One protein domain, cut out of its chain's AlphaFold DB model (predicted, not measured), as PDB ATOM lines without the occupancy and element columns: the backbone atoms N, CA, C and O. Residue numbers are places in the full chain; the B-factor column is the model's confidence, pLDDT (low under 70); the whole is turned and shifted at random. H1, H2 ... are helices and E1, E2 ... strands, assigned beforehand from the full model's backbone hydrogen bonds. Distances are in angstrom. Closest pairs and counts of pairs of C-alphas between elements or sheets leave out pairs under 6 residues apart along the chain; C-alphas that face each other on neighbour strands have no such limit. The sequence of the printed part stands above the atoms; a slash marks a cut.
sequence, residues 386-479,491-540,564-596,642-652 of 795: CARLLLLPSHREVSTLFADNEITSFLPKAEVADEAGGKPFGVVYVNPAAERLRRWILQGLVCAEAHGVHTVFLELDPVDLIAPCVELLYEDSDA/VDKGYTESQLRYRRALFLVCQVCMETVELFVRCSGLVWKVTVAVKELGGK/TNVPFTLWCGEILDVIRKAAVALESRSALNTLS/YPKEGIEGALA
ATOM      1  N   CYS A 386     182.210 224.216 154.484       92.95
ATOM      2  CA  CYS A 386     181.940 222.822 154.152       92.95
ATOM      3  C   CYS A 386     180.546 222.440 154.665       92.95
ATOM      4  O   CYS A 386     180.212 222.765 155.806       92.95
ATOM      5  N   ALA A 387     179.723 221.771 153.850       93.58
ATOM      6  CA  ALA A 387     178.372 221.375 154.249       93.58
ATOM      7  C   ALA A 387     177.957 219.978 153.768       93.58
ATOM      8  O   ALA A 387     178.291 219.543 152.665       93.58
ATOM      9  N   ARG A 388     177.161 219.288 154.588       94.75
ATOM     10  CA  ARG A 388     176.591 217.959 154.321       94.75
ATOM     11  C   ARG A 388     175.227 218.085 153.650       94.75
ATOM     12  O   ARG A 388     174.293 218.608 154.246       94.75
ATOM     13  N   LEU A 389     175.107 217.609 152.413       94.97
ATOM     14  CA  LEU A 389     173.879 217.644 151.621       94.97
ATOM     15  C   LEU A 389     173.109 216.324 151.757       94.97
ATOM     16  O   LEU A 389     173.582 215.262 151.351       94.97
ATOM     17  N   LEU A 390     171.901 216.427 152.310       91.75
ATOM     18  CA  LEU A 390     170.955 215.339 152.533       91.75
ATOM     19  C   LEU A 390     169.757 215.459 151.596       91.75
ATOM     20  O   LEU A 390     169.184 216.536 151.428       91.75
ATOM     21  N   LEU A 391     169.345 214.328 151.029       90.83
ATOM     22  CA  LEU A 391     168.184 214.219 150.152       90.83
ATOM     23  C   LEU A 391     167.045 213.546 150.932       90.83
ATOM     24  O   LEU A 391     167.078 212.336 151.148       90.83
ATOM     25  N   LEU A 392     166.045 214.319 151.378       85.23
ATOM     26  CA  LEU A 392     164.905 213.797 152.152       85.23
ATOM     27  C   LEU A 392     163.562 213.910 151.398       85.23
ATOM     28  O   LEU A 392     163.256 214.967 150.837       85.23
ATOM     29  N   PRO A 393     162.710 212.863 151.398       79.05
ATOM     30  CA  PRO A 393     161.321 212.996 150.964       79.05
ATOM     31  C   PRO A 393     160.575 213.943 151.917       79.05
ATOM     32  O   PRO A 393     160.806 213.927 153.126       79.05
ATOM     33  N   SER A 394     159.700 214.805 151.384       64.70
ATOM     34  CA  SER A 394     159.196 215.959 152.139       64.70
ATOM     35  C   SER A 394     157.692 216.003 152.340       64.70
ATOM     36  O   SER A 394     156.903 216.071 151.397       64.70
ATOM     37  N   HIS A 395     157.309 216.123 153.608       55.20
ATOM     38  CA  HIS A 395     155.957 216.488 154.009       55.20
ATOM     39  C   HIS A 395     155.734 218.017 153.966       55.20
ATOM     40  O   HIS A 395     154.602 218.456 153.767       55.20
ATOM     41  N   ARG A 396     156.789 218.841 154.082       56.07
ATOM     42  CA  ARG A 396     156.717 220.313 154.242       56.07
ATOM     43  C   ARG A 396     156.602 221.058 152.905       56.07
ATOM     44  O   ARG A 396     156.838 220.481 151.851       56.07
ATOM     45  N   GLU A 397     156.211 222.330 152.935       58.79
ATOM     46  CA  GLU A 397     156.105 223.198 151.740       58.79
ATOM     47  C   GLU A 397     157.433 223.883 151.361       58.79
ATOM     48  O   GLU A 397     157.510 224.589 150.363       58.79
ATOM     49  N   VAL A 398     158.491 223.647 152.140       61.57
ATOM     50  CA  VAL A 398     159.842 224.168 151.893       61.57
ATOM     51  C   VAL A 398     160.619 223.209 150.983       61.57
ATOM     52  O   VAL A 398     160.589 221.997 151.205       61.57
ATOM     53  N   SER A 399     161.335 223.752 149.995       72.83
ATOM     54  CA  SER A 399     162.200 223.019 149.056       72.83
ATOM     55  C   SER A 399     163.608 222.753 149.601       72.83
ATOM     56  O   SER A 399     164.137 221.657 149.427       72.83
ATOM     57  N   THR A 400     164.220 223.710 150.297       83.34
ATOM     58  CA  THR A 400     165.539 223.539 150.928       83.34
ATOM     59  C   THR A 400     165.619 224.200 152.297       83.34
ATOM     60  O   THR A 400     165.007 225.235 152.551       83.34
ATOM     61  N   LEU A 401     166.399 223.597 153.191       86.78
ATOM     62  CA  LEU A 401     166.841 224.206 154.443       86.78
ATOM     63  C   LEU A 401     168.364 224.126 154.530       86.78
ATOM     64  O   LEU A 401     168.946 223.121 154.126       86.78
ATOM     65  N   PHE A 402     168.984 225.154 155.102       89.89
ATOM     66  CA  PHE A 402     170.393 225.167 155.481       89.89
ATOM     67  C   PHE A 402     170.500 225.585 156.950       89.89
ATOM     68  O   PHE A 402     169.971 226.630 157.332       89.89
ATOM     69  N   ALA A 403     171.119 224.744 157.776       88.30
ATOM     70  CA  ALA A 403     171.358 224.987 159.198       88.30
ATOM     71  C   ALA A 403     172.529 224.117 159.674       88.30
ATOM     72  O   ALA A 403     172.668 222.994 159.204       88.30
ATOM     73  N   ASP A 404     173.352 224.612 160.602       88.07
ATOM     74  CA  ASP A 404     174.424 223.846 161.267       88.07
ATOM     75  C   ASP A 404     175.363 223.073 160.307       88.07
ATOM     76  O   ASP A 404     175.780 221.950 160.582       88.07
ATOM     77  N   ASN A 405     175.689 223.682 159.158       89.78
ATOM     78  CA  ASN A 405     176.444 223.080 158.048       89.78
ATOM     79  C   ASN A 405     175.803 221.814 157.430       89.78
ATOM     80  O   ASN A 405     176.470 221.056 156.726       89.78
ATOM     81  N   GLU A 406     174.499 221.600 157.606       92.17
ATOM     82  CA  GLU A 406     173.714 220.600 156.878       92.17
ATOM     83  C   GLU A 406     172.701 221.281 155.935       92.17
ATOM     84  O   GLU A 406     171.923 222.157 156.321       92.17
ATOM     85  N   ILE A 407     172.709 220.870 154.665       91.53
ATOM     86  CA  ILE A 407     171.730 221.259 153.648       91.53
ATOM     87  C   ILE A 407     170.734 220.112 153.519       91.53
ATOM     88  O   ILE A 407     171.087 219.021 153.077       91.53
ATOM     89  N   THR A 408     169.473 220.353 153.852       90.27
ATOM     90  CA  THR A 408     168.389 219.407 153.564       90.27
ATOM     91  C   THR A 408     167.701 219.823 152.270       90.27
ATOM     92  O   THR A 408     166.970 220.814 152.254       90.27
ATOM     93  N   SER A 409     167.912 219.066 151.190       90.04
ATOM     94  CA  SER A 409     167.138 219.195 149.954       90.04
ATOM     95  C   SER A 409     165.912 218.293 150.021       90.04
ATOM     96  O   SER A 409     166.009 217.067 150.142       90.04
ATOM     97  N   PHE A 410     164.740 218.909 149.941       87.07
ATOM     98  CA  PHE A 410     163.458 218.230 149.973       87.07
ATOM     99  C   PHE A 410     162.995 217.862 148.564       87.07
ATOM    100  O   PHE A 410     163.145 218.650 147.631       87.07
ATOM    101  N   LEU A 411     162.412 216.669 148.410       83.68
ATOM    102  CA  LEU A 411     161.881 216.200 147.125       83.68
ATOM    103  C   LEU A 411     160.954 217.263 146.485       83.68
ATOM    104  O   LEU A 411     159.975 217.653 147.133       83.68
ATOM    105  N   PRO A 412     161.204 217.696 145.231       77.06
ATOM    106  CA  PRO A 412     160.365 218.677 144.547       77.06
ATOM    107  C   PRO A 412     158.900 218.232 144.471       77.06
ATOM    108  O   PRO A 412     158.580 217.159 143.954       77.06
ATOM    109  N   LYS A 413     157.999 219.070 144.992       64.73
ATOM    110  CA  LYS A 413     156.553 218.840 144.947       64.73
ATOM    111  C   LYS A 413     155.973 219.414 143.654       64.73
ATOM    112  O   LYS A 413     155.920 220.628 143.499       64.73
ATOM    113  N   ALA A 414     155.467 218.513 142.811       60.25
ATOM    114  CA  ALA A 414     154.906 218.770 141.482       60.25
ATOM    115  C   ALA A 414     155.916 219.242 140.417       60.25
ATOM    116  O   ALA A 414     157.063 219.595 140.688       60.25
ATOM    117  N   GLU A 415     155.466 219.186 139.166       51.61
ATOM    118  CA  GLU A 415     156.114 219.853 138.043       51.61
ATOM    119  C   GLU A 415     155.878 221.362 138.168       51.61
ATOM    120  O   GLU A 415     154.772 221.792 138.503       51.61
ATOM    121  N   VAL A 416     156.902 222.173 137.885       49.53
ATOM    122  CA  VAL A 416     156.692 223.606 137.650       49.53
ATOM    123  C   VAL A 416     155.845 223.715 136.388       49.53
ATOM    124  O   VAL A 416     156.268 223.248 135.329       49.53
ATOM    125  N   ALA A 417     154.641 224.269 136.514       40.16
ATOM    126  CA  ALA A 417     153.766 224.488 135.374       40.16
ATOM    127  C   ALA A 417     154.405 225.515 134.430       40.16
ATOM    128  O   ALA A 417     154.836 226.577 134.877       40.16
ATOM    129  N   ASP A 418     154.443 225.207 133.133       39.77
ATOM    130  CA  ASP A 418     154.860 226.174 132.123       39.77
ATOM    131  C   ASP A 418     153.905 227.376 132.115       39.77
ATOM    132  O   ASP A 418     152.747 227.241 131.715       39.77
ATOM    133  N   GLU A 419     154.407 228.575 132.419       39.04
ATOM    134  CA  GLU A 419     153.695 229.821 132.090       39.04
ATOM    135  C   GLU A 419     153.552 230.009 130.561       39.04
ATOM    136  O   GLU A 419     152.706 230.775 130.105       39.04
ATOM    137  N   ALA A 420     154.333 229.262 129.764       39.11
ATOM    138  CA  ALA A 420     154.391 229.320 128.300       39.11
ATOM    139  C   ALA A 420     153.975 228.013 127.574       39.11
ATOM    140  O   ALA A 420     154.309 227.815 126.409       39.11
ATOM    141  N   GLY A 421     153.238 227.112 128.237       37.71
ATOM    142  CA  GLY A 421     152.506 225.999 127.605       37.71
ATOM    143  C   GLY A 421     153.288 224.964 126.771       37.71
ATOM    144  O   GLY A 421     152.660 224.298 125.944       37.71
ATOM    145  N   GLY A 422     154.607 224.796 126.941       40.28
ATOM    146  CA  GLY A 422     155.393 223.936 126.046       40.28
ATOM    147  C   GLY A 422     156.771 223.492 126.546       40.28
ATOM    148  O   GLY A 422     157.775 224.055 126.125       40.28
ATOM    149  N   LYS A 423     156.794 222.373 127.288       42.61
ATOM    150  CA  LYS A 423     157.964 221.685 127.877       42.61
ATOM    151  C   LYS A 423     158.726 222.549 128.903       42.61
ATOM    152  O   LYS A 423     159.488 223.417 128.476       42.61
ATOM    153  N   PRO A 424     158.687 222.213 130.212       44.76
ATOM    154  CA  PRO A 424     159.385 222.996 131.227       44.76
ATOM    155  C   PRO A 424     160.867 223.176 130.904       44.76
ATOM    156  O   PRO A 424     161.594 222.205 130.661       44.76
ATOM    157  N   PHE A 425     161.293 224.442 130.891       42.71
ATOM    158  CA  PHE A 425     162.649 224.852 130.537       42.71
ATOM    159  C   PHE A 425     163.690 224.017 131.294       42.71
ATOM    160  O   PHE A 425     163.662 223.898 132.519       42.71
ATOM    161  N   GLY A 426     164.627 223.432 130.546       56.30
ATOM    162  CA  GLY A 426     165.724 222.656 131.117       56.30
ATOM    163  C   GLY A 426     165.388 221.223 131.548       56.30
ATOM    164  O   GLY A 426     166.187 220.655 132.294       56.30
ATOM    165  N   VAL A 427     164.281 220.612 131.092       60.22
ATOM    166  CA  VAL A 427     164.117 219.140 131.123       60.22
ATOM    167  C   VAL A 427     165.255 218.474 130.344       60.22
ATOM    168  O   VAL A 427     165.416 218.733 129.152       60.22
ATOM    169  N   VAL A 428     166.015 217.594 131.004       67.01
ATOM    170  CA  VAL A 428     167.108 216.825 130.373       67.01
ATOM    171  C   VAL A 428     166.694 215.380 130.108       67.01
ATOM    172  O   VAL A 428     166.975 214.849 129.036       67.01
ATOM    173  N   TYR A 429     165.985 214.747 131.047       72.67
ATOM    174  CA  TYR A 429     165.566 213.351 130.905       72.67
ATOM    175  C   TYR A 429     164.111 213.225 130.447       72.67
ATOM    176  O   TYR A 429     163.223 213.897 130.963       72.67
ATOM    177  N   VAL A 430     163.861 212.301 129.513       69.57
ATOM    178  CA  VAL A 430     162.503 211.966 129.038       69.57
ATOM    179  C   VAL A 430     161.686 211.251 130.125       69.57
ATOM    180  O   VAL A 430     160.479 211.449 130.216       69.57
ATOM    181  N   ASN A 431     162.334 210.447 130.978       74.54
ATOM    182  CA  ASN A 431     161.679 209.819 132.127       74.54
ATOM    183  C   ASN A 431     161.464 210.870 133.245       74.54
ATOM    184  O   ASN A 431     162.448 211.447 133.728       74.54
ATOM    185  N   PRO A 432     160.220 211.100 133.711       76.92
ATOM    186  CA  PRO A 432     159.915 212.159 134.674       76.92
ATOM    187  C   PRO A 432     160.519 211.915 136.064       76.92
ATOM    188  O   PRO A 432     160.773 212.874 136.789       76.92
ATOM    189  N   ALA A 433     160.801 210.665 136.449       80.92
ATOM    190  CA  ALA A 433     161.484 210.352 137.703       80.92
ATOM    191  C   ALA A 433     163.004 210.561 137.623       80.92
ATOM    192  O   ALA A 433     163.601 210.998 138.605       80.92
ATOM    193  N   ALA A 434     163.627 210.340 136.461       82.98
ATOM    194  CA  ALA A 434     165.022 210.729 136.228       82.98
ATOM    195  C   ALA A 434     165.184 212.257 136.302       82.98
ATOM    196  O   ALA A 434     166.069 212.771 136.985       82.98
ATOM    197  N   GLU A 435     164.268 213.000 135.678       80.86
ATOM    198  CA  GLU A 435     164.237 214.462 135.748       80.86
ATOM    199  C   GLU A 435     163.924 214.976 137.171       80.86
ATOM    200  O   GLU A 435     164.561 215.923 137.636       80.86
ATOM    201  N   ARG A 436     163.020 214.321 137.915       84.39
ATOM    202  CA  ARG A 436     162.745 214.611 139.337       84.39
ATOM    203  C   ARG A 436     163.979 214.407 140.217       84.39
ATOM    204  O   ARG A 436     164.286 215.276 141.032       84.39
ATOM    205  N   LEU A 437     164.696 213.298 140.033       87.97
ATOM    206  CA  LEU A 437     165.934 212.986 140.751       87.97
ATOM    207  C   LEU A 437     167.031 214.022 140.451       87.97
ATOM    208  O   LEU A 437     167.614 214.575 141.384       87.97
ATOM    209  N   ARG A 438     167.241 214.364 139.171       88.31
ATOM    210  CA  ARG A 438     168.141 215.452 138.751       88.31
ATOM    211  C   ARG A 438     167.805 216.766 139.456       88.31
ATOM    212  O   ARG A 438     168.689 217.377 140.051       88.31
ATOM    213  N   ARG A 439     166.536 217.193 139.431       86.27
ATOM    214  CA  ARG A 439     166.094 218.439 140.085       86.27
ATOM    215  C   ARG A 439     166.340 218.422 141.589       86.27
ATOM    216  O   ARG A 439     166.831 219.407 142.118       86.27
ATOM    217  N   TRP A 440     166.045 217.317 142.269       89.95
ATOM    218  CA  TRP A 440     166.213 217.175 143.721       89.95
ATOM    219  C   TRP A 440     167.680 217.325 144.168       89.95
ATOM    220  O   TRP A 440     167.959 217.989 145.173       89.95
ATOM    221  N   ILE A 441     168.615 216.780 143.384       92.33
ATOM    222  CA  ILE A 441     170.065 216.919 143.589       92.33
ATOM    223  C   ILE A 441     170.519 218.344 143.257       92.33
ATOM    224  O   ILE A 441     171.141 219.004 144.090       92.33
ATOM    225  N   LEU A 442     170.162 218.845 142.069       90.76
ATOM    226  CA  LEU A 442     170.531 220.179 141.592       90.76
ATOM    227  C   LEU A 442     170.052 221.283 142.545       90.76
ATOM    228  O   LEU A 442     170.808 222.194 142.855       90.76
ATOM    229  N   GLN A 443     168.834 221.168 143.069       89.90
ATOM    230  CA  GLN A 443     168.252 222.065 144.070       89.90
ATOM    231  C   GLN A 443     169.099 222.127 145.355       89.90
ATOM    232  O   GLN A 443     169.290 223.202 145.922       89.90
ATOM    233  N   GLY A 444     169.660 220.994 145.792       92.12
ATOM    234  CA  GLY A 444     170.575 220.934 146.934       92.12
ATOM    235  C   GLY A 444     171.934 221.579 146.652       92.12
ATOM    236  O   GLY A 444     172.452 222.319 147.486       92.12
ATOM    237  N   LEU A 445     172.484 221.352 145.457       93.83
ATOM    238  CA  LEU A 445     173.760 221.925 145.015       93.83
ATOM    239  C   LEU A 445     173.674 223.445 144.774       93.83
ATOM    240  O   LEU A 445     174.555 224.189 145.195       93.83
ATOM    241  N   VAL A 446     172.576 223.928 144.188       91.52
ATOM    242  CA  VAL A 446     172.278 225.364 144.045       91.52
ATOM    243  C   VAL A 446     172.063 226.014 145.415       91.52
ATOM    244  O   VAL A 446     172.515 227.136 145.632       91.52
ATOM    245  N   CYS A 447     171.452 225.310 146.374       91.22
ATOM    246  CA  CYS A 447     171.354 225.787 147.754       91.22
ATOM    247  C   CYS A 447     172.728 225.893 148.433       91.22
ATOM    248  O   CYS A 447     172.951 226.850 149.168       91.22
ATOM    249  N   ALA A 448     173.652 224.961 148.177       93.09
ATOM    250  CA  ALA A 448     175.034 225.063 148.651       93.09
ATOM    251  C   ALA A 448     175.712 226.324 148.094       93.09
ATOM    252  O   ALA A 448     176.267 227.127 148.845       93.09
ATOM    253  N   GLU A 449     175.592 226.537 146.783       88.63
ATOM    254  CA  GLU A 449     176.193 227.681 146.103       88.63
ATOM    255  C   GLU A 449     175.638 229.026 146.600       88.63
ATOM    256  O   GLU A 449     176.404 229.943 146.888       88.63
ATOM    257  N   ALA A 450     174.316 229.123 146.777       88.04
ATOM    258  CA  ALA A 450     173.637 230.327 147.255       88.04
ATOM    259  C   ALA A 450     174.024 230.733 148.692       88.04
ATOM    260  O   ALA A 450     173.876 231.898 149.054       88.04
ATOM    261  N   HIS A 451     174.536 229.796 149.499       90.00
ATOM    262  CA  HIS A 451     175.048 230.053 150.849       90.00
ATOM    263  C   HIS A 451     176.583 230.166 150.908       90.00
ATOM    264  O   HIS A 451     177.143 230.251 151.999       90.00
ATOM    265  N   GLY A 452     177.279 230.172 149.763       87.80
ATOM    266  CA  GLY A 452     178.740 230.286 149.712       87.80
ATOM    267  C   GLY A 452     179.484 229.041 150.208       87.80
ATOM    268  O   GLY A 452     180.601 229.155 150.706       87.80
ATOM    269  N   VAL A 453     178.877 227.855 150.100       91.97
ATOM    270  CA  VAL A 453     179.531 226.584 150.443       91.97
ATOM    271  C   VAL A 453     180.529 226.196 149.348       91.97
ATOM    272  O   VAL A 453     180.185 226.162 148.167       91.97
ATOM    273  N   HIS A 454     181.751 225.858 149.753       93.78
ATOM    274  CA  HIS A 454     182.861 225.507 148.863       93.78
ATOM    275  C   HIS A 454     183.127 223.998 148.788       93.78
ATOM    276  O   HIS A 454     183.450 223.490 147.711       93.78
ATOM    277  N   THR A 455     182.906 223.262 149.883       94.43
ATOM    278  CA  THR A 455     182.923 221.788 149.889       94.43
ATOM    279  C   THR A 455     181.538 221.235 150.215       94.43
ATOM    280  O   THR A 455     180.965 221.559 151.253       94.43
ATOM    281  N   VAL A 456     181.010 220.350 149.369       95.80
ATOM    282  CA  VAL A 456     179.749 219.633 149.614       95.80
ATOM    283  C   VAL A 456     180.013 218.149 149.856       95.80
ATOM    284  O   VAL A 456     180.611 217.468 149.027       95.80
ATOM    285  N   PHE A 457     179.507 217.623 150.966       95.87
ATOM    286  CA  PHE A 457     179.469 216.194 151.265       95.87
ATOM    287  C   PHE A 457     178.056 215.655 150.986       95.87
ATOM    288  O   PHE A 457     177.150 215.818 151.800       95.87
ATOM    289  N   LEU A 458     177.840 215.077 149.803       95.92
ATOM    290  CA  LEU A 458     176.532 214.628 149.311       95.92
ATOM    291  C   LEU A 458     176.279 213.164 149.690       95.92
ATOM    292  O   LEU A 458     176.959 212.277 149.181       95.92
ATOM    293  N   GLU A 459     175.275 212.892 150.526       91.51
ATOM    294  CA  GLU A 459     174.863 211.518 150.844       91.51
ATOM    295  C   GLU A 459     173.847 210.969 149.836       91.51
ATOM    296  O   GLU A 459     172.780 211.549 149.629       91.51
ATOM    297  N   LEU A 460     174.151 209.800 149.259       91.24
ATOM    298  CA  LEU A 460     173.253 209.047 148.384       91.24
ATOM    299  C   LEU A 460     172.956 207.659 148.976       91.24
ATOM    300  O   LEU A 460     173.835 206.794 149.035       91.24
ATOM    301  N   ASP A 461     171.697 207.415 149.348       87.62
ATOM    302  CA  ASP A 461     171.153 206.060 149.502       87.62
ATOM    303  C   ASP A 461     170.337 205.707 148.248       87.62
ATOM    304  O   ASP A 461     169.245 206.250 148.066       87.62
ATOM    305  N   PRO A 462     170.806 204.797 147.378       83.38
ATOM    306  CA  PRO A 462     170.075 204.460 146.160       83.38
ATOM    307  C   PRO A 462     168.692 203.841 146.417       83.38
ATOM    308  O   PRO A 462     167.817 203.952 145.562       83.38
ATOM    309  N   VAL A 463     168.454 203.220 147.579       77.38
ATOM    310  CA  VAL A 463     167.151 202.629 147.926       77.38
ATOM    311  C   VAL A 463     166.129 203.723 148.235       77.38
ATOM    312  O   VAL A 463     165.006 203.689 147.728       77.38
ATOM    313  N   ASP A 464     166.524 204.719 149.030       80.02
ATOM    314  CA  ASP A 464     165.657 205.849 149.382       80.02
ATOM    315  C   ASP A 464     165.534 206.881 148.244       80.02
ATOM    316  O   ASP A 464     164.558 207.628 148.218       80.02
ATOM    317  N   LEU A 465     166.436 206.865 147.251       85.73
ATOM    318  CA  LEU A 465     166.291 207.620 145.997       85.73
ATOM    319  C   LEU A 465     165.326 206.957 145.000       85.73
ATOM    320  O   LEU A 465     164.563 207.667 144.347       85.73
ATOM    321  N   ILE A 466     165.296 205.617 144.909       78.81
ATOM    322  CA  ILE A 466     164.313 204.892 144.078       78.81
ATOM    323  C   ILE A 466     162.887 205.064 144.621       78.81
ATOM    324  O   ILE A 466     161.953 205.174 143.833       78.81
ATOM    325  N   ALA A 467     162.690 205.117 145.942       74.77
ATOM    326  CA  ALA A 467     161.353 205.162 146.545       74.77
ATOM    327  C   ALA A 467     160.439 206.320 146.046       74.77
ATOM    328  O   ALA A 467     159.304 206.033 145.664       74.77
ATOM    329  N   PRO A 468     160.882 207.595 145.985       76.18
ATOM    330  CA  PRO A 468     160.120 208.700 145.384       76.18
ATOM    331  C   PRO A 468     160.315 208.854 143.862       76.18
ATOM    332  O   PRO A 468     159.687 209.717 143.247       76.18
ATOM    333  N   CYS A 469     161.190 208.048 143.257       79.48
ATOM    334  CA  CYS A 469     161.503 208.042 141.824       79.48
ATOM    335  C   CYS A 469     161.151 206.674 141.213       79.48
ATOM    336  O   CYS A 469     161.897 206.124 140.400       79.48
ATOM    337  N   VAL A 470     160.032 206.091 141.655       71.52
ATOM    338  CA  VAL A 470     159.656 204.696 141.378       71.52
ATOM    339  C   VAL A 470     159.478 204.425 139.881       71.52
ATOM    340  O   VAL A 470     159.690 203.301 139.433       71.52
ATOM    341  N   GLU A 471     159.175 205.455 139.087       73.18
ATOM    342  CA  GLU A 471     159.049 205.401 137.625       73.18
ATOM    343  C   GLU A 471     160.379 205.073 136.906       73.18
ATOM    344  O   GLU A 471     160.380 204.778 135.713       73.18
ATOM    345  N   LEU A 472     161.511 205.025 137.623       73.18
ATOM    346  CA  LEU A 472     162.782 204.458 137.138       73.18
ATOM    347  C   LEU A 472     162.770 202.918 137.011       73.18
ATOM    348  O   LEU A 472     163.668 202.353 136.389       73.18
ATOM    349  N   LEU A 473     161.781 202.226 137.596       68.65
ATOM    350  CA  LEU A 473     161.604 200.762 137.508       68.65
ATOM    351  C   LEU A 473     160.747 200.308 136.308       68.65
ATOM    352  O   LEU A 473     160.508 199.106 136.146       68.65
ATOM    353  N   TYR A 474     160.249 201.251 135.506       64.14
ATOM    354  CA  TYR A 474     159.285 201.026 134.429       64.14
ATOM    355  C   TYR A 474     159.951 201.180 133.054       64.14
ATOM    356  O   TYR A 474     160.974 201.848 132.907       64.14
ATOM    357  N   GLU A 475     159.342 200.571 132.038       52.60
ATOM    358  CA  GLU A 475     159.642 200.836 130.631       52.60
ATOM    359  C   GLU A 475     158.409 201.452 129.975       52.60
ATOM    360  O   GLU A 475     157.369 200.798 129.896       52.60
ATOM    361  N   ASP A 476     158.544 202.675 129.468       41.53
ATOM    362  CA  ASP A 476     157.555 203.278 128.582       41.53
ATOM    363  C   ASP A 476     158.008 203.116 127.118       41.53
ATOM    364  O   ASP A 476     159.069 203.586 126.710       41.53
ATOM    365  N   SER A 477     157.158 202.483 126.307       42.42
ATOM    366  CA  SER A 477     157.166 202.417 124.828       42.42
ATOM    367  C   SER A 477     158.270 201.662 124.051       42.42
ATOM    368  O   SER A 477     157.930 201.075 123.028       42.42
ATOM    369  N   ASP A 478     159.533 201.568 124.487       34.38
ATOM    370  CA  ASP A 478     160.605 200.977 123.637       34.38
ATOM    371  C   ASP A 478     160.498 199.449 123.378       34.38
ATOM    372  O   ASP A 478     161.222 198.892 122.543       34.38
ATOM    373  N   ALA A 479     159.570 198.754 124.044       34.23
ATOM    374  CA  ALA A 479     159.363 197.309 123.911       34.23
ATOM    375  C   ALA A 479     158.945 196.853 122.494       34.23
ATOM    376  O   ALA A 479     159.177 195.696 122.140       34.23
ATOM    377  N   VAL A 491     170.413 186.012 128.948       40.25
ATOM    378  CA  VAL A 491     170.469 186.121 130.453       40.25
ATOM    379  C   VAL A 491     169.982 184.775 131.101       40.25
ATOM    380  O   VAL A 491     168.933 184.281 130.712       40.25
ATOM    381  N   ASP A 492     170.701 184.171 132.074       36.42
ATOM    382  CA  ASP A 492     170.521 182.758 132.529       36.42
ATOM    383  C   ASP A 492     170.166 182.646 134.037       36.42
ATOM    384  O   ASP A 492     169.649 183.569 134.668       36.42
ATOM    385  N   LYS A 493     170.429 181.484 134.651       41.85
ATOM    386  CA  LYS A 493     169.525 180.813 135.592       41.85
ATOM    387  C   LYS A 493     169.735 181.205 137.055       41.85
ATOM    388  O   LYS A 493     169.426 180.434 137.959       41.85
ATOM    389  N   GLY A 494     170.255 182.410 137.283       47.45
ATOM    390  CA  GLY A 494     170.495 182.978 138.612       47.45
ATOM    391  C   GLY A 494     169.541 184.104 139.026       47.45
ATOM    392  O   GLY A 494     169.302 184.266 140.222       47.45
ATOM    393  N   TYR A 495     169.004 184.876 138.074       46.44
ATOM    394  CA  TYR A 495     168.370 186.172 138.355       46.44
ATOM    395  C   TYR A 495     166.900 186.240 137.925       46.44
ATOM    396  O   TYR A 495     166.506 185.670 136.909       46.44
ATOM    397  N   THR A 496     166.083 186.978 138.680       56.45
ATOM    398  CA  THR A 496     164.689 187.273 138.319       56.45
ATOM    399  C   THR A 496     164.582 188.558 137.500       56.45
ATOM    400  O   THR A 496     165.362 189.492 137.670       56.45
ATOM    401  N   GLU A 497     163.541 188.669 136.673       57.68
ATOM    402  CA  GLU A 497     163.249 189.893 135.915       57.68
ATOM    403  C   GLU A 497     163.149 191.137 136.822       57.68
ATOM    404  O   GLU A 497     163.674 192.202 136.502       57.68
ATOM    405  N   SER A 498     162.564 190.989 138.014       56.68
ATOM    406  CA  SER A 498     162.502 192.049 139.028       56.68
ATOM    407  C   SER A 498     163.879 192.505 139.528       56.68
ATOM    408  O   SER A 498     164.058 193.693 139.789       56.68
ATOM    409  N   GLN A 499     164.867 191.607 139.619       60.01
ATOM    410  CA  GLN A 499     166.251 191.965 139.951       60.01
ATOM    411  C   GLN A 499     166.934 192.692 138.786       60.01
ATOM    412  O   GLN A 499     167.676 193.640 139.028       60.01
ATOM    413  N   LEU A 500     166.645 192.314 137.533       59.84
ATOM    414  CA  LEU A 500     167.149 193.015 136.345       59.84
ATOM    415  C   LEU A 500     166.583 194.441 136.247       59.84
ATOM    416  O   LEU A 500     167.353 195.393 136.103       59.84
ATOM    417  N   ARG A 501     165.262 194.617 136.410       66.24
ATOM    418  CA  ARG A 501     164.618 195.945 136.439       66.24
ATOM    419  C   ARG A 501     165.155 196.811 137.582       66.24
ATOM    420  O   ARG A 501     165.498 197.968 137.357       66.24
ATOM    421  N   TYR A 502     165.309 196.250 138.783       71.69
ATOM    422  CA  TYR A 502     165.900 196.965 139.919       71.69
ATOM    423  C   TYR A 502     167.371 197.339 139.672       71.69
ATOM    424  O   TYR A 502     167.765 198.472 139.934       71.69
ATOM    425  N   ARG A 503     168.175 196.446 139.079       69.78
ATOM    426  CA  ARG A 503     169.561 196.741 138.676       69.78
ATOM    427  C   ARG A 503     169.643 197.851 137.622       69.78
ATOM    428  O   ARG A 503     170.541 198.685 137.707       69.78
ATOM    429  N   ARG A 504     168.699 197.912 136.676       73.57
ATOM    430  CA  ARG A 504     168.579 199.024 135.716       73.57
ATOM    431  C   ARG A 504     168.178 200.331 136.397       73.57
ATOM    432  O   ARG A 504     168.793 201.351 136.112       73.57
ATOM    433  N   ALA A 505     167.225 200.314 137.330       77.61
ATOM    434  CA  ALA A 505     166.864 201.504 138.102       77.61
ATOM    435  C   ALA A 505     168.044 202.025 138.943       77.61
ATOM    436  O   ALA A 505     168.294 203.224 138.956       77.61
ATOM    437  N   LEU A 506     168.829 201.138 139.567       80.82
ATOM    438  CA  LEU A 506     170.076 201.500 140.255       80.82
ATOM    439  C   LEU A 506     171.108 202.133 139.311       80.82
ATOM    440  O   LEU A 506     171.726 203.133 139.668       80.82
ATOM    441  N   PHE A 507     171.286 201.577 138.107       81.02
ATOM    442  CA  PHE A 507     172.151 202.161 137.079       81.02
ATOM    443  C   PHE A 507     171.662 203.556 136.656       81.02
ATOM    444  O   PHE A 507     172.468 204.477 136.572       81.02
ATOM    445  N   LEU A 508     170.350 203.740 136.459       83.11
ATOM    446  CA  LEU A 508     169.757 205.038 136.119       83.11
ATOM    447  C   LEU A 508     169.900 206.058 137.256       83.11
ATOM    448  O   LEU A 508     170.271 207.194 136.987       83.11
ATOM    449  N   VAL A 509     169.683 205.665 138.518       87.09
ATOM    450  CA  VAL A 509     169.977 206.520 139.683       87.09
ATOM    451  C   VAL A 509     171.445 206.929 139.673       87.09
ATOM    452  O   VAL A 509     171.749 208.109 139.802       87.09
ATOM    453  N   CYS A 510     172.356 205.976 139.468       87.56
ATOM    454  CA  CYS A 510     173.784 206.248 139.405       87.56
ATOM    455  C   CYS A 510     174.136 207.250 138.292       87.56
ATOM    456  O   CYS A 510     174.767 208.269 138.571       87.56
ATOM    457  N   GLN A 511     173.673 207.009 137.060       86.37
ATOM    458  CA  GLN A 511     173.879 207.917 135.932       86.37
ATOM    459  C   GLN A 511     173.338 209.313 136.244       86.37
ATOM    460  O   GLN A 511     174.101 210.272 136.207       86.37
ATOM    461  N   VAL A 512     172.059 209.430 136.613       89.16
ATOM    462  CA  VAL A 512     171.414 210.723 136.875       89.16
ATOM    463  C   VAL A 512     172.138 211.489 137.983       89.16
ATOM    464  O   VAL A 512     172.361 212.692 137.836       89.16
ATOM    465  N   CYS A 513     172.545 210.814 139.062       92.91
ATOM    466  CA  CYS A 513     173.319 211.422 140.141       92.91
ATOM    467  C   CYS A 513     174.672 211.948 139.649       92.91
ATOM    468  O   CYS A 513     174.957 213.136 139.807       92.91
ATOM    469  N   MET A 514     175.497 211.092 139.039       92.61
ATOM    470  CA  MET A 514     176.859 211.467 138.653       92.61
ATOM    471  C   MET A 514     176.877 212.478 137.500       92.61
ATOM    472  O   MET A 514     177.698 213.391 137.514       92.61
ATOM    473  N   GLU A 515     175.942 212.383 136.552       89.24
ATOM    474  CA  GLU A 515     175.782 213.323 135.436       89.24
ATOM    475  C   GLU A 515     175.320 214.703 135.932       89.24
ATOM    476  O   GLU A 515     175.869 215.722 135.515       89.24
ATOM    477  N   THR A 516     174.391 214.753 136.897       91.24
ATOM    478  CA  THR A 516     173.945 216.017 137.515       91.24
ATOM    479  C   THR A 516     175.063 216.683 138.322       91.24
ATOM    480  O   THR A 516     175.243 217.896 138.217       91.24
ATOM    481  N   VAL A 517     175.828 215.915 139.110       93.24
ATOM    482  CA  VAL A 517     176.943 216.444 139.917       93.24
ATOM    483  C   VAL A 517     178.095 216.923 139.025       93.24
ATOM    484  O   VAL A 517     178.566 218.044 139.200       93.24
ATOM    485  N   GLU A 518     178.521 216.127 138.041       87.91
ATOM    486  CA  GLU A 518     179.599 216.483 137.104       87.91
ATOM    487  C   GLU A 518     179.232 217.713 136.256       87.91
ATOM    488  O   GLU A 518     180.047 218.628 136.146       87.91
ATOM    489  N   LEU A 519     178.000 217.807 135.741       84.63
ATOM    490  CA  LEU A 519     177.540 218.998 135.020       84.63
ATOM    491  C   LEU A 519     177.488 220.237 135.928       84.63
ATOM    492  O   LEU A 519     177.976 221.298 135.544       84.63
ATOM    493  N   PHE A 520     176.951 220.115 137.147       87.83
ATOM    494  CA  PHE A 520     176.886 221.239 138.084       87.83
ATOM    495  C   PHE A 520     178.281 221.756 138.471       87.83
ATOM    496  O   PHE A 520     178.519 222.962 138.432       87.83
ATOM    497  N   VAL A 521     179.225 220.866 138.797       88.01
ATOM    498  CA  VAL A 521     180.596 221.243 139.190       88.01
ATOM    499  C   VAL A 521     181.361 221.880 138.026       88.01
ATOM    500  O   VAL A 521     182.107 222.838 138.242       88.01
ATOM    501  N   ARG A 522     181.134 221.435 136.781       79.43
ATOM    502  CA  ARG A 522     181.669 222.110 135.583       79.43
ATOM    503  C   ARG A 522     181.108 223.513 135.367       79.43
ATOM    504  O   ARG A 522     181.785 224.313 134.732       79.43
ATOM    505  N   CYS A 523     179.920 223.814 135.882       78.45
ATOM    506  CA  CYS A 523     179.295 225.130 135.762       78.45
ATOM    507  C   CYS A 523     179.449 226.005 137.017       78.45
ATOM    508  O   CYS A 523     179.135 227.187 136.944       78.45
ATOM    509  N   SER A 524     179.914 225.480 138.160       82.64
ATOM    510  CA  SER A 524     180.050 226.242 139.412       82.64
ATOM    511  C   SER A 524     181.489 226.694 139.675       82.64
ATOM    512  O   SER A 524     182.408 225.876 139.748       82.64
ATOM    513  N   GLY A 525     181.683 228.002 139.874       81.24
ATOM    514  CA  GLY A 525     182.942 228.575 140.376       81.24
ATOM    515  C   GLY A 525     183.061 228.592 141.907       81.24
ATOM    516  O   GLY A 525     184.169 228.698 142.426       81.24
ATOM    517  N   LEU A 526     181.943 228.455 142.636       86.39
ATOM    518  CA  LEU A 526     181.925 228.514 144.105       86.39
ATOM    519  C   LEU A 526     181.945 227.140 144.779       86.39
ATOM    520  O   LEU A 526     182.581 227.018 145.816       86.39
ATOM    521  N   VAL A 527     181.305 226.103 144.223       90.98
ATOM    522  CA  VAL A 527     181.379 224.747 144.799       90.98
ATOM    523  C   VAL A 527     182.622 224.046 144.257       90.98
ATOM    524  O   VAL A 527     182.597 223.398 143.209       90.98
ATOM    525  N   TRP A 528     183.747 224.219 144.945       91.46
ATOM    526  CA  TRP A 528     185.055 223.710 144.533       91.46
ATOM    527  C   TRP A 528     185.102 222.184 144.529       91.46
ATOM    528  O   TRP A 528     185.599 221.602 143.563       91.46
ATOM    529  N   LYS A 529     184.537 221.537 145.557       93.62
ATOM    530  CA  LYS A 529     184.554 220.078 145.711       93.62
ATOM    531  C   LYS A 529     183.192 219.497 146.091       93.62
ATOM    532  O   LYS A 529     182.508 220.026 146.963       93.62
ATOM    533  N   VAL A 530     182.847 218.354 145.498       95.38
ATOM    534  CA  VAL A 530     181.725 217.500 145.906       95.38
ATOM    535  C   VAL A 530     182.240 216.093 146.214       95.38
ATOM    536  O   VAL A 530     182.689 215.374 145.324       95.38
ATOM    537  N   THR A 531     182.151 215.674 147.474       95.64
ATOM    538  CA  THR A 531     182.391 214.287 147.886       95.64
ATOM    539  C   THR A 531     181.057 213.547 147.878       95.64
ATOM    540  O   THR A 531     180.187 213.831 148.701       95.64
ATOM    541  N   VAL A 532     180.881 212.603 146.956       95.68
ATOM    542  CA  VAL A 532     179.660 211.801 146.817       95.68
ATOM    543  C   VAL A 532     179.784 210.544 147.680       95.68
ATOM    544  O   VAL A 532     180.505 209.604 147.342       95.68
ATOM    545  N   ALA A 533     179.095 210.536 148.819       93.97
ATOM    546  CA  ALA A 533     179.105 209.462 149.803       93.97
ATOM    547  C   ALA A 533     177.953 208.481 149.560       93.97
ATOM    548  O   ALA A 533     176.795 208.730 149.896       93.97
ATOM    549  N   VAL A 534     178.293 207.330 148.990       92.00
ATOM    550  CA  VAL A 534     177.350 206.351 148.448       92.00
ATOM    551  C   VAL A 534     177.158 205.188 149.422       92.00
ATOM    552  O   VAL A 534     178.124 204.548 149.846       92.00
ATOM    553  N   LYS A 535     175.913 204.901 149.804       87.30
ATOM    554  CA  LYS A 535     175.572 203.794 150.710       87.30
ATOM    555  C   LYS A 535     175.540 202.459 149.959       87.30
ATOM    556  O   LYS A 535     174.899 202.338 148.919       87.30
ATOM    557  N   GLU A 536     176.201 201.445 150.515       83.19
ATOM    558  CA  GLU A 536     176.322 200.133 149.866       83.19
ATOM    559  C   GLU A 536     175.121 199.205 150.050       83.19
ATOM    560  O   GLU A 536     174.507 199.118 151.117       83.19
ATOM    561  N   LEU A 537     174.863 198.424 149.002       68.35
ATOM    562  CA  LEU A 537     173.767 197.469 148.920       68.35
ATOM    563  C   LEU A 537     174.210 196.085 149.424       68.35
ATOM    564  O   LEU A 537     174.746 195.275 148.674       68.35
ATOM    565  N   GLY A 538     173.947 195.790 150.704       55.63
ATOM    566  CA  GLY A 538     174.040 194.423 151.248       55.63
ATOM    567  C   GLY A 538     175.253 194.096 152.133       55.63
ATOM    568  O   GLY A 538     175.546 192.922 152.342       55.63
ATOM    569  N   GLY A 539     175.937 195.099 152.698       39.27
ATOM    570  CA  GLY A 539     177.189 194.974 153.472       39.27
ATOM    571  C   GLY A 539     177.166 194.218 154.821       39.27
ATOM    572  O   GLY A 539     177.816 194.655 155.766       39.27
ATOM    573  N   LYS A 540     176.456 193.087 154.941       29.93
ATOM    574  CA  LYS A 540     176.628 192.094 156.024       29.93
ATOM    575  C   LYS A 540     177.083 190.740 155.469       29.93
ATOM    576  O   LYS A 540     176.468 189.700 155.707       29.93
ATOM    577  N   THR A 564     176.012 189.953 143.479       40.93
ATOM    578  CA  THR A 564     177.402 189.518 143.665       40.93
ATOM    579  C   THR A 564     178.427 190.531 143.136       40.93
ATOM    580  O   THR A 564     178.391 190.956 141.984       40.93
ATOM    581  N   ASN A 565     179.415 190.804 143.990       54.46
ATOM    582  CA  ASN A 565     180.794 191.196 143.679       54.46
ATOM    583  C   ASN A 565     181.098 192.604 143.135       54.46
ATOM    584  O   ASN A 565     182.283 192.917 143.051       54.46
ATOM    585  N   VAL A 566     180.123 193.467 142.830       58.17
ATOM    586  CA  VAL A 566     180.417 194.874 142.473       58.17
ATOM    587  C   VAL A 566     179.724 195.841 143.440       58.17
ATOM    588  O   VAL A 566     178.492 195.868 143.460       58.17
ATOM    589  N   PRO A 567     180.476 196.617 144.248       74.93
ATOM    590  CA  PRO A 567     179.897 197.613 145.143       74.93
ATOM    591  C   PRO A 567     179.368 198.814 144.341       74.93
ATOM    592  O   PRO A 567     179.918 199.175 143.300       74.93
ATOM    593  N   PHE A 568     178.293 199.439 144.815       80.56
ATOM    594  CA  PHE A 568     177.597 200.522 144.110       80.56
ATOM    595  C   PHE A 568     178.466 201.792 143.985       80.56
ATOM    596  O   PHE A 568     178.392 202.499 142.983       80.56
ATOM    597  N   THR A 569     179.384 202.010 144.931       86.01
ATOM    598  CA  THR A 569     180.499 202.970 144.819       86.01
ATOM    599  C   THR A 569     181.356 202.771 143.566       86.01
ATOM    600  O   THR A 569     181.755 203.762 142.954       86.01
ATOM    601  N   LEU A 570     181.620 201.525 143.146       83.77
ATOM    602  CA  LEU A 570     182.386 201.259 141.924       83.77
ATOM    603  C   LEU A 570     181.593 201.677 140.684       83.77
ATOM    604  O   LEU A 570     182.153 202.351 139.829       83.77
ATOM    605  N   TRP A 571     180.287 201.377 140.620       81.42
ATOM    606  CA  TRP A 571     179.434 201.852 139.519       81.42
ATOM    607  C   TRP A 571     179.425 203.380 139.446       81.42
ATOM    608  O   TRP A 571     179.529 203.923 138.351       81.42
ATOM    609  N   CYS A 572     179.356 204.084 140.583       87.85
ATOM    610  CA  CYS A 572     179.471 205.545 140.614       87.85
ATOM    611  C   CYS A 572     180.813 206.042 140.055       87.85
ATOM    612  O   CYS A 572     180.815 206.998 139.283       87.85
ATOM    613  N   GLY A 573     181.933 205.384 140.371       87.79
ATOM    614  CA  GLY A 573     183.241 205.704 139.790       87.79
ATOM    615  C   GLY A 573     183.331 205.415 138.284       87.79
ATOM    616  O   GLY A 573     183.740 206.279 137.512       87.79
ATOM    617  N   GLU A 574     182.903 204.229 137.850       85.92
ATOM    618  CA  GLU A 574     182.924 203.794 136.447       85.92
ATOM    619  C   GLU A 574     182.043 204.679 135.553       85.92
ATOM    620  O   GLU A 574     182.476 205.106 134.482       85.92
ATOM    621  N   ILE A 575     180.823 204.992 136.001       84.48
ATOM    622  CA  ILE A 575     179.864 205.825 135.264       84.48
ATOM    623  C   ILE A 575     180.331 207.281 135.214       84.48
ATOM    624  O   ILE A 575     180.273 207.892 134.147       84.48
ATOM    625  N   LEU A 576     180.880 207.813 136.311       87.56
ATOM    626  CA  LEU A 576     181.527 209.126 136.326       87.56
ATOM    627  C   LEU A 576     182.653 209.191 135.279       87.56
ATOM    628  O   LEU A 576     182.692 210.115 134.467       87.56
ATOM    629  N   ASP A 577     183.519 208.178 135.213       85.96
ATOM    630  CA  ASP A 577     184.589 208.106 134.214       85.96
ATOM    631  C   ASP A 577     184.085 207.919 132.770       85.96
ATOM    632  O   ASP A 577     184.737 208.390 131.834       85.96
ATOM    633  N   VAL A 578     182.925 207.289 132.557       82.18
ATOM    634  CA  VAL A 578     182.250 207.246 131.244       82.18
ATOM    635  C   VAL A 578     181.711 208.626 130.857       82.18
ATOM    636  O   VAL A 578     181.989 209.079 129.747       82.18
ATOM    637  N   ILE A 579     181.028 209.338 131.760       81.69
ATOM    638  CA  ILE A 579     180.529 210.710 131.538       81.69
ATOM    639  C   ILE A 579     181.694 211.663 131.223       81.69
ATOM    640  O   ILE A 579     181.616 212.498 130.319       81.69
ATOM    641  N   ARG A 580     182.821 211.501 131.922       82.83
ATOM    642  CA  ARG A 580     184.067 212.241 131.682       82.83
ATOM    643  C   ARG A 580     184.674 211.925 130.313       82.83
ATOM    644  O   ARG A 580     185.028 212.850 129.590       82.83
ATOM    645  N   LYS A 581     184.741 210.653 129.900       81.78
ATOM    646  CA  LYS A 581     185.203 210.256 128.550       81.78
ATOM    647  C   LYS A 581     184.269 210.757 127.441       81.78
ATOM    648  O   LYS A 581     184.753 211.201 126.403       81.78
ATOM    649  N   ALA A 582     182.956 210.736 127.664       76.68
ATOM    650  CA  ALA A 582     181.966 211.268 126.730       76.68
ATOM    651  C   ALA A 582     182.102 212.790 126.562       76.68
ATOM    652  O   ALA A 582     182.075 213.284 125.438       76.68
ATOM    653  N   ALA A 583     182.339 213.521 127.657       74.05
ATOM    654  CA  ALA A 583     182.642 214.949 127.617       74.05
ATOM    655  C   ALA A 583     183.949 215.245 126.868       74.05
ATOM    656  O   ALA A 583     183.945 216.064 125.959       74.05
ATOM    657  N   VAL A 584     185.030 214.508 127.148       72.71
ATOM    658  CA  VAL A 584     186.307 214.600 126.410       72.71
ATOM    659  C   VAL A 584     186.120 214.375 124.901       72.71
ATOM    660  O   VAL A 584     186.693 215.093 124.080       72.71
ATOM    661  N   ALA A 585     185.291 213.402 124.518       69.10
ATOM    662  CA  ALA A 585     184.962 213.124 123.121       69.10
ATOM    663  C   ALA A 585     184.012 214.164 122.494       69.10
ATOM    664  O   ALA A 585     183.961 214.274 121.272       69.10
ATOM    665  N   LEU A 586     183.258 214.921 123.297       66.63
ATOM    666  CA  LEU A 586     182.424 216.027 122.828       66.63
ATOM    667  C   LEU A 586     183.267 217.293 122.647       66.63
ATOM    668  O   LEU A 586     183.251 217.854 121.556       66.63
ATOM    669  N   GLU A 587     184.062 217.662 123.657       63.17
ATOM    670  CA  GLU A 587     184.997 218.799 123.653       63.17
ATOM    671  C   GLU A 587     186.006 218.722 122.493       63.17
ATOM    672  O   GLU A 587     186.302 219.736 121.868       63.17
ATOM    673  N   SER A 588     186.494 217.523 122.148       63.48
ATOM    674  CA  SER A 588     187.413 217.329 121.010       63.48
ATOM    675  C   SER A 588     186.729 217.266 119.636       63.48
ATOM    676  O   SER A 588     187.387 217.479 118.619       63.48
ATOM    677  N   ARG A 589     185.417 216.992 119.571       60.18
ATOM    678  CA  ARG A 589     184.626 217.055 118.323       60.18
ATOM    679  C   ARG A 589     184.086 218.454 118.046       60.18
ATOM    680  O   ARG A 589     183.817 218.792 116.895       60.18
ATOM    681  N   SER A 590     183.910 219.268 119.082       50.08
ATOM    682  CA  SER A 590     183.595 220.681 118.945       50.08
ATOM    683  C   SER A 590     184.836 221.476 118.537       50.08
ATOM    684  O   SER A 590     185.607 221.911 119.385       50.08
ATOM    685  N   ALA A 591     184.945 221.794 117.243       42.83
ATOM    686  CA  ALA A 591     185.688 222.986 116.807       42.83
ATOM    687  C   ALA A 591     185.172 224.252 117.532       42.83
ATOM    688  O   ALA A 591     185.940 225.172 117.809       42.83
ATOM    689  N   LEU A 592     183.891 224.224 117.929       35.98
ATOM    690  CA  LEU A 592     183.222 225.111 118.883       35.98
ATOM    691  C   LEU A 592     183.852 225.039 120.296       35.98
ATOM    692  O   LEU A 592     183.220 224.593 121.251       35.98
ATOM    693  N   ASN A 593     185.088 225.517 120.441       37.30
ATOM    694  CA  ASN A 593     185.776 225.755 121.721       37.30
ATOM    695  C   ASN A 593     185.198 227.000 122.451       37.30
ATOM    696  O   ASN A 593     185.899 227.701 123.175       37.30
ATOM    697  N   THR A 594     183.941 227.346 122.169       36.71
ATOM    698  CA  THR A 594     183.461 228.726 122.052       36.71
ATOM    699  C   THR A 594     182.782 229.268 123.299       36.71
ATOM    700  O   THR A 594     181.754 228.740 123.727       36.71
ATOM    701  N   LEU A 595     183.222 230.448 123.740       42.21
ATOM    702  CA  LEU A 595     182.313 231.423 124.331       42.21
ATOM    703  C   LEU A 595     181.353 231.964 123.260       42.21
ATOM    704  O   LEU A 595     181.624 232.973 122.619       42.21
ATOM    705  N   SER A 596     180.208 231.310 123.066       33.92
ATOM    706  CA  SER A 596     179.099 231.912 122.325       33.92
ATOM    707  C   SER A 596     178.465 233.025 123.160       33.92
ATOM    708  O   SER A 596     177.763 232.767 124.141       33.92
ATOM    709  N   TYR A 642     179.940 199.020 122.954       31.84
ATOM    710  CA  TYR A 642     180.522 198.390 124.140       31.84
ATOM    711  C   TYR A 642     181.618 197.382 123.736       31.84
ATOM    712  O   TYR A 642     181.501 196.741 122.684       31.84
ATOM    713  N   PRO A 643     182.652 197.168 124.574       29.78
ATOM    714  CA  PRO A 643     183.565 196.045 124.388       29.78
ATOM    715  C   PRO A 643     182.762 194.737 124.415       29.78
ATOM    716  O   PRO A 643     182.025 194.469 125.367       29.78
ATOM    717  N   LYS A 644     182.888 193.938 123.346       29.92
ATOM    718  CA  LYS A 644     182.019 192.777 123.085       29.92
ATOM    719  C   LYS A 644     181.943 191.800 124.250       29.92
ATOM    720  O   LYS A 644     180.866 191.294 124.515       29.92
ATOM    721  N   GLU A 645     183.042 191.603 124.966       31.99
ATOM    722  CA  GLU A 645     183.164 190.709 126.124       31.99
ATOM    723  C   GLU A 645     182.127 191.008 127.223       31.99
ATOM    724  O   GLU A 645     181.570 190.087 127.818       31.99
ATOM    725  N   GLY A 646     181.808 192.288 127.459       32.86
ATOM    726  CA  GLY A 646     180.793 192.693 128.435       32.86
ATOM    727  C   GLY A 646     179.366 192.399 127.970       32.86
ATOM    728  O   GLY A 646     178.527 192.004 128.780       32.86
ATOM    729  N   ILE A 647     179.106 192.535 126.664       31.61
ATOM    730  CA  ILE A 647     177.841 192.116 126.055       31.61
ATOM    731  C   ILE A 647     177.787 190.591 126.058       31.61
ATOM    732  O   ILE A 647     176.973 190.051 126.784       31.61
ATOM    733  N   GLU A 648     178.676 189.889 125.356       29.44
ATOM    734  CA  GLU A 648     178.706 188.423 125.268       29.44
ATOM    735  C   GLU A 648     178.684 187.734 126.639       29.44
ATOM    736  O   GLU A 648     178.081 186.678 126.737       29.44
ATOM    737  N   GLY A 649     179.228 188.332 127.708       31.48
ATOM    738  CA  GLY A 649     179.052 187.862 129.088       31.48
ATOM    739  C   GLY A 649     177.642 188.088 129.658       31.48
ATOM    740  O   GLY A 649     176.996 187.128 130.085       31.48
ATOM    741  N   ALA A 650     177.127 189.327 129.630       32.47
ATOM    742  CA  ALA A 650     175.742 189.643 130.028       32.47
ATOM    743  C   ALA A 650     174.693 188.881 129.199       32.47
ATOM    744  O   ALA A 650     173.553 188.717 129.626       32.47
ATOM    745  N   LEU A 651     175.129 188.395 128.040       28.87
ATOM    746  CA  LEU A 651     174.378 187.693 127.029       28.87
ATOM    747  C   LEU A 651     174.920 186.254 126.782       28.87
ATOM    748  O   LEU A 651     174.523 185.619 125.827       28.87
ATOM    749  N   ALA A 652     175.700 185.604 127.644       30.47
ATOM    750  CA  ALA A 652     176.176 184.212 127.416       30.47
ATOM    751  C   ALA A 652     175.090 183.085 127.530       30.47
ATOM    752  O   ALA A 652     175.425 181.937 127.821       30.47
TER     753      ALA A 652
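AT A GLANCE: This is residues 386 to 479, 491 to 540, 564 to 596 and 642 to 652 of the 795 residues of the protein "Paraflagellar_rod_component_-_putative" of Leishmania infantum (UniProt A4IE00). A twisted wall of five strands has a layer of helices over one face: H1 packs on the E3 and E1 side and the long H4 runs beside it over E4 and E5, while H5 starts at E5, crosses H4 steeply and sends its far end out of the body. The short H2 and H3 pack on H4, residues 417 to 423 stick out as a loop, residues 584 to 596 stick out as a tail, and H6 is a separate piece. The printed part has 188 residues with six named helices and five named strands, in the order E1 E2 E3 H1 E4 H2 H3 H4 E5 H5 H6; the sheet, mixed, runs E2 E3 E1 E4 E5, and the class is mixed, helices and strands. The whole is compact, with a radius of gyration of the C-alphas of 18.1 A and spans of 51 by 47 by 40 A.

IN THESE COORDINATES: The strands are E2, residues 400 to 403, E3, 406 to 410, E1, 386 to 392, 19.4 A long from C-alpha 386 at (181.940, 222.822, 154.152), E4, 455 to 460, 16.1 A, and E5, 529 to 534, 15.7 A. The helices are H1, residues 432 to 450, 26.0 A, H2, 462 to 466, H3, 470 to 473, H4, 497 to 523, 38.7 A, H5, 568 to 587, 28.4 A, and H6, 644 to 650, ending at C-alpha 650 at (175.742, 189.643, 130.028).

HOW THE PARTS SIT: The sheet is strongly twisted, but only just, its C-alphas lying up to 4.5 A off the best plane. E2 and E3 form an antiparallel hairpin, N 401 to O 408 being 3.0 A. The other neighbours are parallel: E3 and E1 with N 407 to O 388 at 2.8 A, E1 and E4 with N 389 to O 457 at 2.8 A, E4 and E5 with N 531 to O 456 at 2.8 A. H1, H4 and H5 on one face make two layers, helices and sheet. E3, H1 and E4 are a split strand-helix-strand unit, two strands running the same way with E1 between them, and its crossover is right-handed. The closest C-alphas of E3 and H1 are those of Ser 409 and Gly 444, 4.9 A. H4 lies over E4 and E5 at a height over the sheet of 11.4 A. H4, the hub, touches H1, closest at the C-alphas of Thr 516 and Arg 438, 6.0 A, at a shallow tilt of 32 degrees, only just short of steep. With residues 507 to 518 alone it touches H5, at the C-alphas of Met 514 and Leu 576, 5.7 A, at a steep tilt of 52 degrees. H4 touches H2 at the C-alphas of Leu 506 and Pro 462, 6.6 A, and H3 at those of Ala 505 and Leu 472, 5.1 A. H4 and H6 are apart. Every O i to N i+4 pair is within hydrogen-bond range in H2, H4, H5 and H6, and 14 of 15 in H1; H3 is too short for one.

THE WHOLE: The C-alphas of Lys 493 and Ser 596, the two farthest apart, are 53.7 A from each other. Cuts leave gaps between C-alphas of 17.1 A from 479 to 491, 12.6 A from 540 to 564 and 33.6 A from 596 to 642. Of the links printed whole, E3 to H1 is long. The mean pLDDT of the printed part is 71.6; 71 residues are under 70, among them 413 to 428, 585 to 596 and 642 to 652.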